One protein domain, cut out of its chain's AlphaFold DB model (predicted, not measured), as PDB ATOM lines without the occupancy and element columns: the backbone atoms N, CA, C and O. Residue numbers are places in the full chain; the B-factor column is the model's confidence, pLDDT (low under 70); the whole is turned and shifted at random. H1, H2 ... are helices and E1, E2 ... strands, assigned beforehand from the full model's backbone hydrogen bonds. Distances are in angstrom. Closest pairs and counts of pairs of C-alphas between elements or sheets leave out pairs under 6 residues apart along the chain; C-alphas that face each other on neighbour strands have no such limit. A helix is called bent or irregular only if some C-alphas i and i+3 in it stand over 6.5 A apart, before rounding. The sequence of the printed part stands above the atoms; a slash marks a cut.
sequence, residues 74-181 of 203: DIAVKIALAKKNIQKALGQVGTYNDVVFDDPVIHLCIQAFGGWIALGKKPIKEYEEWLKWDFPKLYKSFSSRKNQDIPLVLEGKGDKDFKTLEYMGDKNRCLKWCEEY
ATOM      1  N   ASP A  74      97.539 159.534 212.091       73.25
ATOM      2  CA  ASP A  74      97.556 158.877 210.775       73.25
ATOM      3  C   ASP A  74      96.139 158.551 210.288       73.25
ATOM      4  O   ASP A  74      95.822 158.677 209.102       73.25
ATOM      5  N   ILE A  75      95.256 158.155 211.209       82.56
ATOM      6  CA  ILE A  75      93.836 157.923 210.944       82.56
ATOM      7  C   ILE A  75      93.159 159.232 210.540       82.56
ATOM      8  O   ILE A  75      92.407 159.249 209.564       82.56
ATOM      9  N   ALA A  76      93.416 160.335 211.245       86.81
ATOM     10  CA  ALA A  76      92.838 161.635 210.917       86.81
ATOM     11  C   ALA A  76      93.256 162.109 209.515       86.81
ATOM     12  O   ALA A  76      92.402 162.545 208.736       86.81
ATOM     13  N   VAL A  77      94.537 161.951 209.154       88.06
ATOM     14  CA  VAL A  77      95.052 162.263 207.810       88.06
ATOM     15  C   VAL A  77      94.382 161.393 206.745       88.06
ATOM     16  O   VAL A  77      93.914 161.911 205.728       88.06
ATOM     17  N   LYS A  78      94.267 160.081 206.982       90.31
ATOM     18  CA  LYS A  78      93.574 159.162 206.070       90.31
ATOM     19  C   LYS A  78      92.105 159.517 205.884       90.31
ATOM     20  O   LYS A  78      91.634 159.564 204.752       90.31
ATOM     21  N   ILE A  79      91.398 159.843 206.966       95.69
ATOM     22  CA  ILE A  79      90.005 160.299 206.911       95.69
ATOM     23  C   ILE A  79      89.898 161.564 206.057       95.69
ATOM     24  O   ILE A  79      89.016 161.645 205.205       95.69
ATOM     25  N   ALA A  80      90.784 162.544 206.246       95.94
ATOM     26  CA  ALA A  80      90.776 163.772 205.455       95.94
ATOM     27  C   ALA A  80      91.010 163.497 203.957       95.94
ATOM     28  O   ALA A  80      90.268 164.010 203.113       95.94
ATOM     29  N   LEU A  81      91.985 162.646 203.621       95.31
ATOM     30  CA  LEU A  81      92.258 162.242 202.239       95.31
ATOM     31  C   LEU A  81      91.075 161.482 201.626       95.31
ATOM     32  O   LEU A  81      90.677 161.762 200.496       95.31
ATOM     33  N   ALA A  82      90.471 160.574 202.387       97.44
ATOM     34  CA  ALA A  82      89.319 159.802 201.959       97.44
ATOM     35  C   ALA A  82      88.110 160.702 201.656       97.44
ATOM     36  O   ALA A  82      87.514 160.582 200.587       97.44
ATOM     37  N   LYS A  83      87.802 161.677 202.525       98.00
ATOM     38  CA  LYS A  83      86.753 162.682 202.269       98.00
ATOM     39  C   LYS A  83      87.011 163.452 200.972       98.00
ATOM     40  O   LYS A  83      86.103 163.593 200.155       98.00
ATOM     41  N   LYS A  84      88.254 163.898 200.757       96.81
ATOM     42  CA  LYS A  84      88.660 164.602 199.533       96.81
ATOM     43  C   LYS A  84      88.476 163.729 198.288       96.81
ATOM     44  O   LYS A  84      87.972 164.216 197.278       96.81
ATOM     45  N   ASN A  85      88.855 162.454 198.353       96.94
ATOM     46  CA  ASN A  85      88.673 161.520 197.244       96.94
ATOM     47  C   ASN A  85      87.188 161.309 196.929       96.94
ATOM     48  O   ASN A  85      86.821 161.360 195.759       96.94
ATOM     49  N   ILE A  86      86.332 161.152 197.944       97.88
ATOM     50  CA  ILE A  86      84.875 161.027 197.766       97.88
ATOM     51  C   ILE A  86      84.298 162.273 197.083       97.88
ATOM     52  O   ILE A  86      83.564 162.154 196.105       97.88
ATOM     53  N   GLN A  87      84.648 163.468 197.566       96.75
ATOM     54  CA  GLN A  87      84.202 164.736 196.975       96.75
ATOM     55  C   GLN A  87      84.649 164.867 195.514       96.75
ATOM     56  O   GLN A  87      83.847 165.192 194.640       96.75
ATOM     57  N   LYS A  88      85.922 164.560 195.232       96.50
ATOM     58  CA  LYS A  88      86.476 164.583 193.874       96.50
ATOM     59  C   LYS A  88      85.757 163.588 192.962       96.50
ATOM     60  O   LYS A  88      85.432 163.938 191.835       96.50
ATOM     61  N   ALA A  89      85.480 162.381 193.451       96.81
ATOM     62  CA  ALA A  89      84.780 161.345 192.700       96.81
ATOM     63  C   ALA A  89      83.357 161.782 192.339       96.81
ATOM     64  O   ALA A  89      82.969 161.696 191.181       96.81
ATOM     65  N   LEU A  90      82.601 162.329 193.295       96.19
ATOM     66  CA  LEU A  90      81.250 162.827 193.021       96.19
ATOM     67  C   LEU A  90      81.261 163.960 191.987       96.19
ATOM     68  O   LEU A  90      80.396 163.986 191.118       96.19
ATOM     69  N   GLY A  91      82.245 164.861 192.053       94.38
ATOM     70  CA  GLY A  91      82.366 165.971 191.107       94.38
ATOM     71  C   GLY A  91      82.852 165.573 189.708       94.38
ATOM     72  O   GLY A  91      82.443 166.196 188.734       94.38
ATOM     73  N   GLN A  92      83.727 164.568 189.593       93.94
ATOM     74  CA  GLN A  92      84.343 164.172 188.317       93.94
ATOM     75  C   GLN A  92      83.631 163.001 187.636       93.94
ATOM     76  O   GLN A  92      83.445 163.014 186.425       93.94
ATOM     77  N   VAL A  93      83.257 161.990 188.415       93.69
ATOM     78  CA  VAL A  93      82.659 160.735 187.938       93.69
ATOM     79  C   VAL A  93      81.133 160.815 187.978       93.69
ATOM     80  O   VAL A  93      80.446 160.283 187.106       93.69
ATOM     81  N   GLY A  94      80.588 161.489 188.995       93.56
ATOM     82  CA  GLY A  94      79.155 161.490 189.274       93.56
ATOM     83  C   GLY A  94      78.643 160.111 189.703       93.56
ATOM     84  O   GLY A  94      79.406 159.217 190.054       93.56
ATOM     85  N   THR A  95      77.320 159.931 189.685       95.19
ATOM     86  CA  THR A  95      76.659 158.689 190.139       95.19
ATOM     87  C   THR A  95      76.282 157.730 189.015       95.19
ATOM     88  O   THR A  95      75.655 156.706 189.278       95.19
ATOM     89  N   TYR A  96      76.611 158.053 187.762       94.50
ATOM     90  CA  TYR A  96      76.265 157.219 186.607       94.50
ATOM     91  C   TYR A  96      77.314 156.144 186.326       94.50
ATOM     92  O   TYR A  96      76.939 155.038 185.953       94.50
ATOM     93  N   ASN A  97      78.587 156.446 186.560       96.44
ATOM     94  CA  ASN A  97      79.687 155.514 186.343       96.44
ATOM     95  C   ASN A  97      80.059 154.770 187.625       96.44
ATOM     96  O   ASN A  97      79.779 155.229 188.739       96.44
ATOM     97  N   ASP A  98      80.688 153.616 187.437       97.25
ATOM     98  CA  ASP A  98      81.218 152.803 188.519       97.25
ATOM     99  C   ASP A  98      82.512 153.420 189.046       97.25
ATOM    100  O   ASP A  98      83.299 153.988 188.285       97.25
ATOM    101  N   VAL A  99      82.764 153.284 190.348       97.69
ATOM    102  CA  VAL A  99      83.969 153.847 190.963       97.69
ATOM    103  C   VAL A  99      84.705 152.845 191.843       97.69
ATOM    104  O   VAL A  99      84.105 152.064 192.584       97.69
ATOM    105  N   VAL A 100      86.038 152.893 191.780       98.00
ATOM    106  CA  VAL A 100      86.942 152.151 192.663       98.00
ATOM    107  C   VAL A 100      87.930 153.107 193.309       98.00
ATOM    108  O   VAL A 100      88.819 153.647 192.653       98.00
ATOM    109  N   PHE A 101      87.801 153.284 194.619       97.69
ATOM    110  CA  PHE A 101      88.789 153.986 195.434       97.69
ATOM    111  C   PHE A 101      90.012 153.112 195.731       97.69
ATOM    112  O   PHE A 101      89.889 151.899 195.918       97.69
ATOM    113  N   ASP A 102      91.179 153.748 195.804       93.38
ATOM    114  CA  ASP A 102      92.451 153.126 196.194       93.38
ATOM    115  C   ASP A 102      92.496 152.719 197.671       93.38
ATOM    116  O   ASP A 102      93.257 151.827 198.050       93.38
ATOM    117  N   ASP A 103      91.648 153.345 198.483       93.81
ATOM    118  CA  ASP A 103      91.368 152.973 199.858       93.81
ATOM    119  C   ASP A 103      90.078 152.128 199.956       93.81
ATOM    120  O   ASP A 103      88.968 152.667 199.841       93.81
ATOM    121  N   PRO A 104      90.182 150.811 200.215       93.44
ATOM    122  CA  PRO A 104      89.022 149.924 200.300       93.44
ATOM    123  C   PRO A 104      88.094 150.239 201.488       93.44
ATOM    124  O   PRO A 104      86.919 149.871 201.460       93.44
ATOM    125  N   VAL A 105      88.563 150.955 202.519       94.62
ATOM    126  CA  VAL A 105      87.717 151.355 203.659       94.62
ATOM    127  C   VAL A 105      86.631 152.340 203.215       94.62
ATOM    128  O   VAL A 105      85.517 152.317 203.743       94.62
ATOM    129  N   ILE A 106      86.907 153.157 202.193       97.62
ATOM    130  CA  ILE A 106      85.923 154.079 201.609       97.62
ATOM    131  C   ILE A 106      84.711 153.315 201.074       97.62
ATOM    132  O   ILE A 106      83.577 153.745 201.289       97.62
ATOM    133  N   HIS A 107      84.932 152.163 200.435       97.69
ATOM    134  CA  HIS A 107      83.856 151.338 199.881       97.69
ATOM    135  C   HIS A 107      82.923 150.828 200.975       97.69
ATOM    136  O   HIS A 107      81.708 150.925 200.832       97.69
ATOM    137  N   LEU A 108      83.476 150.374 202.105       96.62
ATOM    138  CA  LEU A 108      82.695 149.948 203.269       96.62
ATOM    139  C   LEU A 108      81.873 151.097 203.864       96.62
ATOM    140  O   LEU A 108      80.691 150.925 204.158       96.62
ATOM    141  N   CYS A 109      82.475 152.280 204.009       97.44
ATOM    142  CA  CYS A 109      81.771 153.461 204.509       97.44
ATOM    143  C   CYS A 109      80.610 153.865 203.594       97.44
ATOM    144  O   CYS A 109      79.516 154.141 204.080       97.44
ATOM    145  N   ILE A 110      80.834 153.893 202.276       97.69
ATOM    146  CA  ILE A 110      79.802 154.253 201.297       97.69
ATOM    147  C   ILE A 110      78.707 153.189 201.260       97.69
ATOM    148  O   ILE A 110      77.528 153.533 201.239       97.69
ATOM    149  N   GLN A 111      79.066 151.905 201.323       96.50
ATOM    150  CA  GLN A 111      78.096 150.816 201.400       96.50
ATOM    151  C   GLN A 111      77.216 150.932 202.650       96.50
ATOM    152  O   GLN A 111      75.997 150.812 202.551       96.50
ATOM    153  N   ALA A 112      77.808 151.244 203.807       95.38
ATOM    154  CA  ALA A 112      77.071 151.487 205.048       95.38
ATOM    155  C   ALA A 112      76.137 152.709 204.962       95.38
ATOM    156  O   ALA A 112      75.141 152.770 205.676       95.38
ATOM    157  N   PHE A 113      76.432 153.658 204.070       94.88
ATOM    158  CA  PHE A 113      75.584 154.817 203.785       94.88
ATOM    159  C   PHE A 113      74.513 154.559 202.704       94.88
ATOM    160  O   PHE A 113      73.766 155.465 202.336       94.88
ATOM    161  N   GLY A 114      74.405 153.328 202.193       94.75
ATOM    162  CA  GLY A 114      73.422 152.944 201.173       94.75
ATOM    163  C   GLY A 114      73.966 152.906 199.742       94.75
ATOM    164  O   GLY A 114      73.188 152.814 198.792       94.75
ATOM    165  N   GLY A 115      75.287 152.962 199.573       96.88
ATOM    166  CA  GLY A 115      75.959 152.822 198.285       96.88
ATOM    167  C   GLY A 115      76.179 154.143 197.543       96.88
ATOM    168  O   GLY A 115      75.784 155.227 197.976       96.88
ATOM    169  N   TRP A 116      76.837 154.047 196.389       97.25
ATOM    170  CA  TRP A 116      77.317 155.204 195.623       97.25
ATOM    171  C   TRP A 116      76.208 156.084 195.060       97.25
ATOM    172  O   TRP A 116      76.241 157.309 195.185       97.25
ATOM    173  N   ILE A 117      75.170 155.454 194.511       96.75
ATOM    174  CA  ILE A 117      74.003 156.160 193.983       96.75
ATOM    175  C   ILE A 117      73.271 156.906 195.103       96.75
ATOM    176  O   ILE A 117      72.832 158.036 194.892       96.75
ATOM    177  N   ALA A 118      73.125 156.291 196.282       96.19
ATOM    178  CA  ALA A 118      72.479 156.931 197.423       96.19
ATOM    179  C   ALA A 118      73.294 158.137 197.891       96.19
ATOM    180  O   ALA A 118      72.735 159.224 198.016       96.19
ATOM    181  N   LEU A 119      74.612 157.972 198.043       96.19
ATOM    182  CA  LEU A 119      75.524 159.038 198.450       96.19
ATOM    183  C   LEU A 119      75.372 160.294 197.582       96.19
ATOM    184  O   LEU A 119      75.190 161.382 198.119       96.19
ATOM    185  N   GLY A 120      75.398 160.153 196.254       94.06
ATOM    186  CA  GLY A 120      75.303 161.308 195.356       94.06
ATOM    187  C   GLY A 120      73.883 161.831 195.095       94.06
ATOM    188  O   GLY A 120      73.734 162.829 194.399       94.06
ATOM    189  N   LYS A 121      72.838 161.183 195.628       94.25
ATOM    190  CA  LYS A 121      71.447 161.683 195.582       94.25
ATOM    191  C   LYS A 121      71.027 162.423 196.849       94.25
ATOM    192  O   LYS A 121      69.947 163.012 196.876       94.25
ATOM    193  N   LYS A 122      71.827 162.342 197.911       93.06
ATOM    194  CA  LYS A 122      71.494 162.942 199.198       93.06
ATOM    195  C   LYS A 122      71.489 164.469 199.104       93.06
ATOM    196  O   LYS A 122      72.322 165.036 198.394       93.06
ATOM    197  N   PRO A 123      70.580 165.153 199.822       95.38
ATOM    198  CA  PRO A 123      70.648 166.600 199.964       95.38
ATOM    199  C   PRO A 123      72.021 167.019 200.492       95.38
ATOM    200  O   PRO A 123      72.570 166.354 201.373       95.38
ATOM    201  N   ILE A 124      72.546 168.144 199.998       93.38
ATOM    202  CA  ILE A 124      73.904 168.607 200.326       93.38
ATOM    203  C   ILE A 124      74.155 168.661 201.838       93.38
ATOM    204  O   ILE A 124      75.184 168.190 202.307       93.38
ATOM    205  N   LYS A 125      73.163 169.125 202.609       95.25
ATOM    206  CA  LYS A 125      73.235 169.204 204.069       95.25
ATOM    207  C   LYS A 125      73.421 167.830 204.719       95.25
ATOM    208  O   LYS A 125      74.278 167.676 205.578       95.25
ATOM    209  N   GLU A 126      72.641 166.835 204.301       94.81
ATOM    210  CA  GLU A 126      72.711 165.480 204.863       94.81
ATOM    211  C   GLU A 126      74.040 164.803 204.493       94.81
ATOM    212  O   GLU A 126      74.667 164.142 205.319       94.81
ATOM    213  N   TYR A 127      74.511 165.022 203.263       95.19
ATOM    214  CA  TYR A 127      75.828 164.575 202.814       95.19
ATOM    215  C   TYR A 127      76.969 165.196 203.639       95.19
ATOM    216  O   TYR A 127      77.874 164.486 204.085       95.19
ATOM    217  N   GLU A 128      76.926 166.510 203.869       95.19
ATOM    218  CA  GLU A 128      77.924 167.230 204.666       95.19
ATOM    219  C   GLU A 128      77.912 166.793 206.134       95.19
ATOM    220  O   GLU A 128      78.976 166.584 206.724       95.19
ATOM    221  N   GLU A 129      76.727 166.609 206.720       96.06
ATOM    222  CA  GLU A 129      76.562 166.102 208.084       96.06
ATOM    223  C   GLU A 129      77.133 164.690 208.220       96.06
ATOM    224  O   GLU A 129      77.934 164.444 209.127       96.06
ATOM    225  N   TRP A 130      76.823 163.793 207.281       97.12
ATOM    226  CA  TRP A 130      77.379 162.443 207.268       97.12
ATOM    227  C   TRP A 130      78.905 162.457 207.139       97.12
ATOM    228  O   TRP A 130      79.605 161.819 207.931       97.12
ATOM    229  N   LEU A 131      79.454 163.230 206.191       96.81
ATOM    230  CA  LEU A 131      80.904 163.376 206.042       96.81
ATOM    231  C   LEU A 131      81.547 163.915 207.321       96.81
ATOM    232  O   LEU A 131      82.672 163.535 207.654       96.81
ATOM    233  N   LYS A 132      80.883 164.827 208.031       96.06
ATOM    234  CA  LYS A 132      81.415 165.435 209.249       96.06
ATOM    235  C   LYS A 132      81.382 164.474 210.434       96.06
ATOM    236  O   LYS A 132      82.394 164.368 211.126       96.06
ATOM    237  N   TRP A 133      80.267 163.783 210.657       95.44
ATOM    238  CA  TRP A 133      79.987 163.107 211.926       95.44
ATOM    239  C   TRP A 133      80.054 161.585 211.864       95.44
ATOM    240  O   TRP A 133      80.594 160.967 212.785       95.44
ATOM    241  N   ASP A 134      79.537 160.984 210.798       96.94
ATOM    242  CA  ASP A 134      79.372 159.533 210.703       96.94
ATOM    243  C   ASP A 134      80.542 158.886 209.977       96.94
ATOM    244  O   ASP A 134      81.108 157.905 210.464       96.94
ATOM    245  N   PHE A 135      80.976 159.478 208.861       97.88
ATOM    246  CA  PHE A 135      82.086 158.962 208.068       97.88
ATOM    247  C   PHE A 135      83.360 158.729 208.897       97.88
ATOM    248  O   PHE A 135      83.912 157.634 208.803       97.88
ATOM    249  N   PRO A 136      83.829 159.655 209.765       96.25
ATOM    250  CA  PRO A 136      85.018 159.408 210.581       96.25
ATOM    251  C   PRO A 136      84.857 158.219 211.536       96.25
ATOM    252  O   PRO A 136      85.806 157.462 211.737       96.25
ATOM    253  N   LYS A 137      83.662 158.032 212.114       95.00
ATOM    254  CA  LYS A 137      83.369 156.924 213.036       95.00
ATOM    255  C   LYS A 137      83.356 155.590 212.292       95.00
ATOM    256  O   LYS A 137      83.981 154.631 212.741       95.00
ATOM    257  N   LEU A 138      82.687 155.550 211.138       95.56
ATOM    258  CA  LEU A 138      82.644 154.379 210.263       95.56
ATOM    259  C   LEU A 138      84.045 154.012 209.774       95.56
ATOM    260  O   LEU A 138      84.453 152.863 209.910       95.56
ATOM    261  N   TYR A 139      84.811 154.993 209.299       95.00
ATOM    262  CA  TYR A 139      86.160 154.780 208.785       95.00
ATOM    263  C   TYR A 139      87.085 154.180 209.851       95.00
ATOM    264  O   TYR A 139      87.763 153.187 209.589       95.00
ATOM    265  N   LYS A 140      87.070 154.722 211.078       90.44
ATOM    266  CA  LYS A 140      87.820 154.165 212.220       90.44
ATOM    267  C   LYS A 140      87.414 152.727 212.529       90.44
ATOM    268  O   LYS A 140      88.269 151.858 212.675       90.44
ATOM    269  N   SER A 141      86.108 152.478 212.598       87.94
ATOM    270  CA  SER A 141      85.548 151.155 212.886       87.94
ATOM    271  C   SER A 141      85.925 150.124 211.821       87.94
ATOM    272  O   SER A 141      86.288 148.999 212.149       87.94
ATOM    273  N   PHE A 142      85.875 150.489 210.540       90.12
ATOM    274  CA  PHE A 142      86.224 149.586 209.448       90.12
ATOM    275  C   PHE A 142      87.735 149.400 209.285       90.12
ATOM    276  O   PHE A 142      88.163 148.304 208.940       90.12
ATOM    277  N   SER A 143      88.546 150.406 209.621       84.75
ATOM    278  CA  SER A 143      90.014 150.305 209.583       84.75
ATOM    279  C   SER A 143      90.580 149.288 210.581       84.75
ATOM    280  O   SER A 143      91.660 148.749 210.355       84.75
ATOM    281  N   SER A 144      89.870 149.008 211.679       73.25
ATOM    282  CA  SER A 144      90.306 148.055 212.709       73.25
ATOM    283  C   SER A 144      89.776 146.626 212.510       73.25
ATOM    284  O   SER A 144      90.235 145.700 213.182       73.25
ATOM    285  N   ARG A 145      88.836 146.398 211.580       73.81
ATOM    286  CA  ARG A 145      88.176 145.094 211.371       73.81
ATOM    287  C   ARG A 145      88.793 144.325 210.200       73.81
ATOM    288  O   ARG A 145      88.884 144.839 209.094       73.81
ATOM    289  N   LYS A 146      89.138 143.046 210.407       59.69
ATOM    290  CA  LYS A 146      89.837 142.212 209.398       59.69
ATOM    291  C   LYS A 146      88.940 141.373 208.465       59.69
ATOM    292  O   LYS A 146      89.427 140.918 207.432       59.69
ATOM    293  N   ASN A 147      87.653 141.190 208.785       65.50
ATOM    294  CA  ASN A 147      86.755 140.230 208.105       65.50
ATOM    295  C   ASN A 147      85.480 140.872 207.525       65.50
ATOM    296  O   ASN A 147      84.390 140.325 207.660       65.50
ATOM    297  N   GLN A 148      85.585 142.061 206.934       76.19
ATOM    298  CA  GLN A 148      84.438 142.700 206.281       76.19
ATOM    299  C   GLN A 148      84.341 142.281 204.809       76.19
ATOM    300  O   GLN A 148      85.362 142.066 204.146       76.19
ATOM    301  N   ASP A 149      83.109 142.159 204.311       86.81
ATOM    302  CA  ASP A 149      82.866 141.973 202.883       86.81
ATOM    303  C   ASP A 149      82.958 143.331 202.185       86.81
ATOM    304  O   ASP A 149      82.156 144.224 202.453       86.81
ATOM    305  N   ILE A 150      83.997 143.515 201.374       90.81
ATOM    306  CA  ILE A 150      84.320 144.795 200.747       90.81
ATOM    307  C   ILE A 150      83.765 144.760 199.323       90.81
ATOM    308  O   ILE A 150      84.206 143.917 198.534       90.81
ATOM    309  N   PRO A 151      82.839 145.667 198.960       93.38
ATOM    310  CA  PRO A 151      82.458 145.845 197.568       93.38
ATOM    311  C   PRO A 151      83.704 146.189 196.753       93.38
ATOM    312  O   PRO A 151      84.411 147.138 197.066       93.38
ATOM    313  N   LEU A 152      83.995 145.399 195.721       93.31
ATOM    314  CA  LEU A 152      85.141 145.654 194.841       93.31
ATOM    315  C   LEU A 152      84.932 146.905 193.986       93.31
ATOM    316  O   LEU A 152      85.886 147.585 193.619       93.31
ATOM    317  N   VAL A 153      83.672 147.162 193.649       96.12
ATOM    318  CA  VAL A 153      83.224 148.261 192.808       96.12
ATOM    319  C   VAL A 153      81.989 148.856 193.453       96.12
ATOM    320  O   VAL A 153      81.098 148.137 193.908       96.12
ATOM    321  N   LEU A 154      81.939 150.178 193.477       97.25
ATOM    322  CA  LEU A 154      80.755 150.919 193.851       97.25
ATOM    323  C   LEU A 154      79.955 151.224 192.587       97.25
ATOM    324  O   LEU A 154      80.371 152.045 191.769       97.25
ATOM    325  N   GLU A 155      78.831 150.528 192.420       96.69
ATOM    326  CA  GLU A 155      78.066 150.576 191.175       96.69
ATOM    327  C   GLU A 155      77.338 151.914 190.982       96.69
ATOM    328  O   GLU A 155      76.638 152.411 191.872       96.69
ATOM    329  N   GLY A 156      77.499 152.484 189.790       95.56
ATOM    330  CA  GLY A 156      76.749 153.629 189.297       95.56
ATOM    331  C   GLY A 156      75.387 153.240 188.724       95.56
ATOM    332  O   GLY A 156      75.075 152.072 188.491       95.56
ATOM    333  N   LYS A 157      74.549 154.254 188.492       95.50
ATOM    334  CA  LYS A 157      73.189 154.117 187.947       95.50
ATOM    335  C   LYS A 157      73.172 153.814 186.442       95.50
ATOM    336  O   LYS A 157      72.133 153.410 185.928       95.50
ATOM    337  N   GLY A 158      74.262 154.100 185.729       91.12
ATOM    338  CA  GLY A 158      74.352 153.934 184.283       91.12
ATOM    339  C   GLY A 158      74.090 152.495 183.850       91.12
ATOM    340  O   GLY A 158      74.266 151.553 184.624       91.12
ATOM    341  N   ASP A 159      73.655 152.336 182.607       91.06
ATOM    342  CA  ASP A 159      73.492 151.013 182.015       91.06
ATOM    343  C   ASP A 159      74.848 150.296 181.944       91.06
ATOM    344  O   ASP A 159      75.882 150.927 181.705       91.06
ATOM    345  N   LYS A 160      74.852 148.980 182.154       86.12
ATOM    346  CA  LYS A 160      76.070 148.167 182.238       86.12
ATOM    347  C   LYS A 160      76.902 148.221 180.963       86.12
ATOM    348  O   LYS A 160      78.122 148.176 181.062       86.12
ATOM    349  N   ASP A 161      76.253 148.368 179.813       86.81
ATOM    350  CA  ASP A 161      76.928 148.404 178.513       86.81
ATOM    351  C   ASP A 161      77.596 149.758 178.222       86.81
ATOM    352  O   ASP A 161      78.453 149.852 177.345       86.81
ATOM    353  N   PHE A 162      77.229 150.809 178.965       85.75
ATOM    354  CA  PHE A 162      77.670 152.182 178.699       85.75
ATOM    355  C   PHE A 162      78.430 152.831 179.856       85.75
ATOM    356  O   PHE A 162      79.126 153.824 179.643       85.75
ATOM    357  N   LYS A 163      78.298 152.314 181.080       89.31
ATOM    358  CA  LYS A 163      78.988 152.873 182.241       89.31
ATOM    359  C   LYS A 163      80.484 152.573 182.188       89.31
ATOM    360  O   LYS A 163      80.900 151.450 181.905       89.31
ATOM    361  N   THR A 164      81.294 153.580 182.494       93.38
ATOM    362  CA  THR A 164      82.742 153.407 182.651       93.38
ATOM    363  C   THR A 164      83.086 153.010 184.084       93.38
ATOM    364  O   THR A 164      82.308 153.235 185.016       93.38
ATOM    365  N   LEU A 165      84.259 152.396 184.254       95.81
ATOM    366  CA  LEU A 165      84.849 152.105 185.557       95.81
ATOM    367  C   LEU A 165      85.973 153.102 185.834       95.81
ATOM    368  O   LEU A 165      87.035 153.032 185.213       95.81
ATOM    369  N   GLU A 166      85.749 153.996 186.789       96.75
ATOM    370  CA  GLU A 166      86.696 155.049 187.142       96.75
ATOM    371  C   GLU A 166      87.481 154.715 188.413       96.75
ATOM    372  O   GLU A 166      86.941 154.231 189.412       96.75
ATOM    373  N   TYR A 167      88.781 155.011 188.395       96.25
ATOM    374  CA  TYR A 167      89.677 154.774 189.527       96.25
ATOM    375  C   TYR A 167      89.994 156.082 190.245       96.25
ATOM    376  O   TYR A 167      90.505 157.028 189.645       96.25
ATOM    377  N   MET A 168      89.735 156.121 191.549       95.81
ATOM    378  CA  MET A 168      89.924 157.307 192.377       95.81
ATOM    379  C   MET A 168      91.095 157.124 193.335       95.81
ATOM    380  O   MET A 168      91.046 156.287 194.232       95.81
ATOM    381  N   GLY A 169      92.123 157.955 193.149       91.44
ATOM    382  CA  GLY A 169      93.392 157.865 193.869       91.44
ATOM    383  C   GLY A 169      94.475 157.208 193.012       91.44
ATOM    384  O   GLY A 169      94.553 157.465 191.809       91.44
ATOM    385  N   ASP A 170      95.331 156.391 193.622       91.31
ATOM    386  CA  ASP A 170      96.361 155.631 192.909       91.31
ATOM    387  C   ASP A 170      95.756 154.392 192.223       91.31
ATOM    388  O   ASP A 170      95.376 153.412 192.867       91.31
ATOM    389  N   LYS A 171      95.713 154.415 190.886       91.75
ATOM    390  CA  LYS A 171      95.154 153.328 190.071       91.75
ATOM    391  C   LYS A 171      95.829 151.974 190.321       91.75
ATOM    392  O   LYS A 171      95.140 150.957 190.340       91.75
ATOM    393  N   ASN A 172      97.147 151.936 190.528       83.81
ATOM    394  CA  ASN A 172      97.855 150.679 190.785       83.81
ATOM    395  C   ASN A 172      97.458 150.103 192.141       83.81
ATOM    396  O   ASN A 172      97.290 148.892 192.266       83.81
ATOM    397  N   ARG A 173      97.252 150.962 193.147       82.19
ATOM    398  CA  ARG A 173      96.720 150.525 194.442       82.19
ATOM    399  C   ARG A 173      95.308 149.974 194.307       82.19
ATOM    400  O   ARG A 173      95.067 148.908 194.866       82.19
ATOM    401  N   CYS A 174      94.428 150.628 193.539       87.00
ATOM    402  CA  CYS A 174      93.085 150.108 193.256       87.00
ATOM    403  C   CYS A 174      93.138 148.682 192.693       87.00
ATOM    404  O   CYS A 174      92.509 147.772 193.227       87.00
ATOM    405  N   LEU A 175      93.913 148.492 191.622       87.25
ATOM    406  CA  LEU A 175      94.044 147.197 190.952       87.25
ATOM    407  C   LEU A 175      94.593 146.136 191.907       87.25
ATOM    408  O   LEU A 175      93.979 145.083 192.074       87.25
ATOM    409  N   LYS A 176      95.689 146.461 192.602       82.81
ATOM    410  CA  LYS A 176      96.363 145.551 193.526       82.81
ATOM    411  C   LYS A 176      95.431 145.048 194.627       82.81
ATOM    412  O   LYS A 176      95.312 143.839 194.809       82.81
ATOM    413  N   TRP A 177      94.750 145.942 195.351       84.69
ATOM    414  CA  TRP A 177      93.905 145.498 196.463       84.69
ATOM    415  C   TRP A 177      92.690 144.706 195.961       84.69
ATOM    416  O   TRP A 177      92.301 143.724 196.592       84.69
ATOM    417  N   CYS A 178      92.108 145.081 194.813       88.56
ATOM    418  CA  CYS A 178      91.001 144.338 194.212       88.56
ATOM    419  C   CYS A 178      91.414 142.908 193.831       88.56
ATOM    420  O   CYS A 178      90.660 141.963 194.070       88.56
ATOM    421  N   GLU A 179      92.593 142.738 193.232       85.31
ATOM    422  CA  GLU A 179      93.144 141.430 192.865       85.31
ATOM    423  C   GLU A 179      93.431 140.570 194.099       85.31
ATOM    424  O   GLU A 179      92.959 139.433 194.181       85.31
ATOM    425  N   GLU A 180      94.123 141.132 195.094       78.75
ATOM    426  CA  GLU A 180      94.423 140.462 196.365       78.75
ATOM    427  C   GLU A 180      93.138 140.019 197.084       78.75
ATOM    428  O   GLU A 180      93.042 138.888 197.570       78.75
ATOM    429  N   TYR A 181      92.114 140.878 197.104       84.19
ATOM    430  CA  TYR A 181      90.836 140.576 197.742       84.19
ATOM    431  C   TYR A 181      90.070 139.457 197.025       84.19
ATOM    432  O   TYR A 181      89.570 138.532 197.671       84.19
TER     433      TYR A 181
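This is residues 74 to 181 of the 203 residues of an uncharacterized protein of Fusobacterium sp. FSA-380-WT-3A (UniProt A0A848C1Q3). A small helical domain is built round H2 and a tiny two-stranded sheet, with H2 and E1 nearest to the middle. The long helix H1 runs along one side, the second arm of the bent helix H4 packs on H2, and H5 lies beyond the sheet on another side. The printed part has 108 residues with five named helices and two named strands, in the order H1 E1 H2 H3 H4 E2 H5; the sheet, E1 beside E2, is parallel and the class is mostly helix. The whole is compact and rounded, with a radius of gyration of the C-alphas of 13.1 A and spans of 38 by 36 by 21 A.

H1, residues 74 to 92, comes to E1, residues 98 to 101, with the C-alphas of Ala 89 and Val 99 closest, 7.7 A apart. E1 and E2, residues 165 to 168, are parallel neighbours at 27 degrees; N 100 and O 166 are within hydrogen-bond range at 2.9 A, as are N 168 and O 100 at 2.9 A. H2, residues 104 to 112, and H1 are close but not clearly touching; their closest C-alphas, those of Ala 82 and Ile 106, are 6.7 A apart. H3, residues 116 to 121, is close to H2 but not clearly touching, with the closest C-alphas, Ile 110 and Trp 116, 6.3 A apart. H4, residues 124 to 143, was assigned as one helix by its hydrogen bonds but is bent, with C-alphas 132 and 135 6.6 A apart; its arms H4a, residues 124 to 132, and H4b, residues 135 to 143, stand at a steep tilt of 44 degrees. H4b touches H2 at a steep tilt of 56 degrees, opposite ways, with the closest C-alphas, Cys 109 and Leu 138, 5.9 A apart. H1 only just touches H4b, with 3 pairs of C-alphas within 8 A, by residues 75 to 79 alone; the closest are Ile 79 and Pro 136, 6.3 A apart. E1, H2, H3, H4 and E2 form a strand-helix-strand unit, two parallel neighbour strands with helices between. The closest C-alphas of E1 and H5, residues 171 to 181, are Phe 101 and Cys 174, 6.2 A apart; H1 and H5 are apart. Every O i to N i+4 pair is within hydrogen-bond range in H1, H3, H4a, H4b and H5, and 4 of 5 in H2.

H1 begins at C-alpha 74 (97.556, 158.877, 210.775) and measures 26.6 A. E1 measures 10.3 A, H2 13.0 A, H3 8.7 A, H4a 12.1 A, H4b 11.8 A and E2 10.0 A. H5 measures 15.5 A and ends at C-alpha 181 (90.836, 140.576, 197.742).

The C-alphas of Asp 74 and Asp 161 are the farthest apart, at 39.7 A. The printed part has no cut; the link from H4 to E2, residues 144 to 164, is long, and the others are tight. The mean pLDDT of the printed part is 92.1, with residues 146 to 147 under 70.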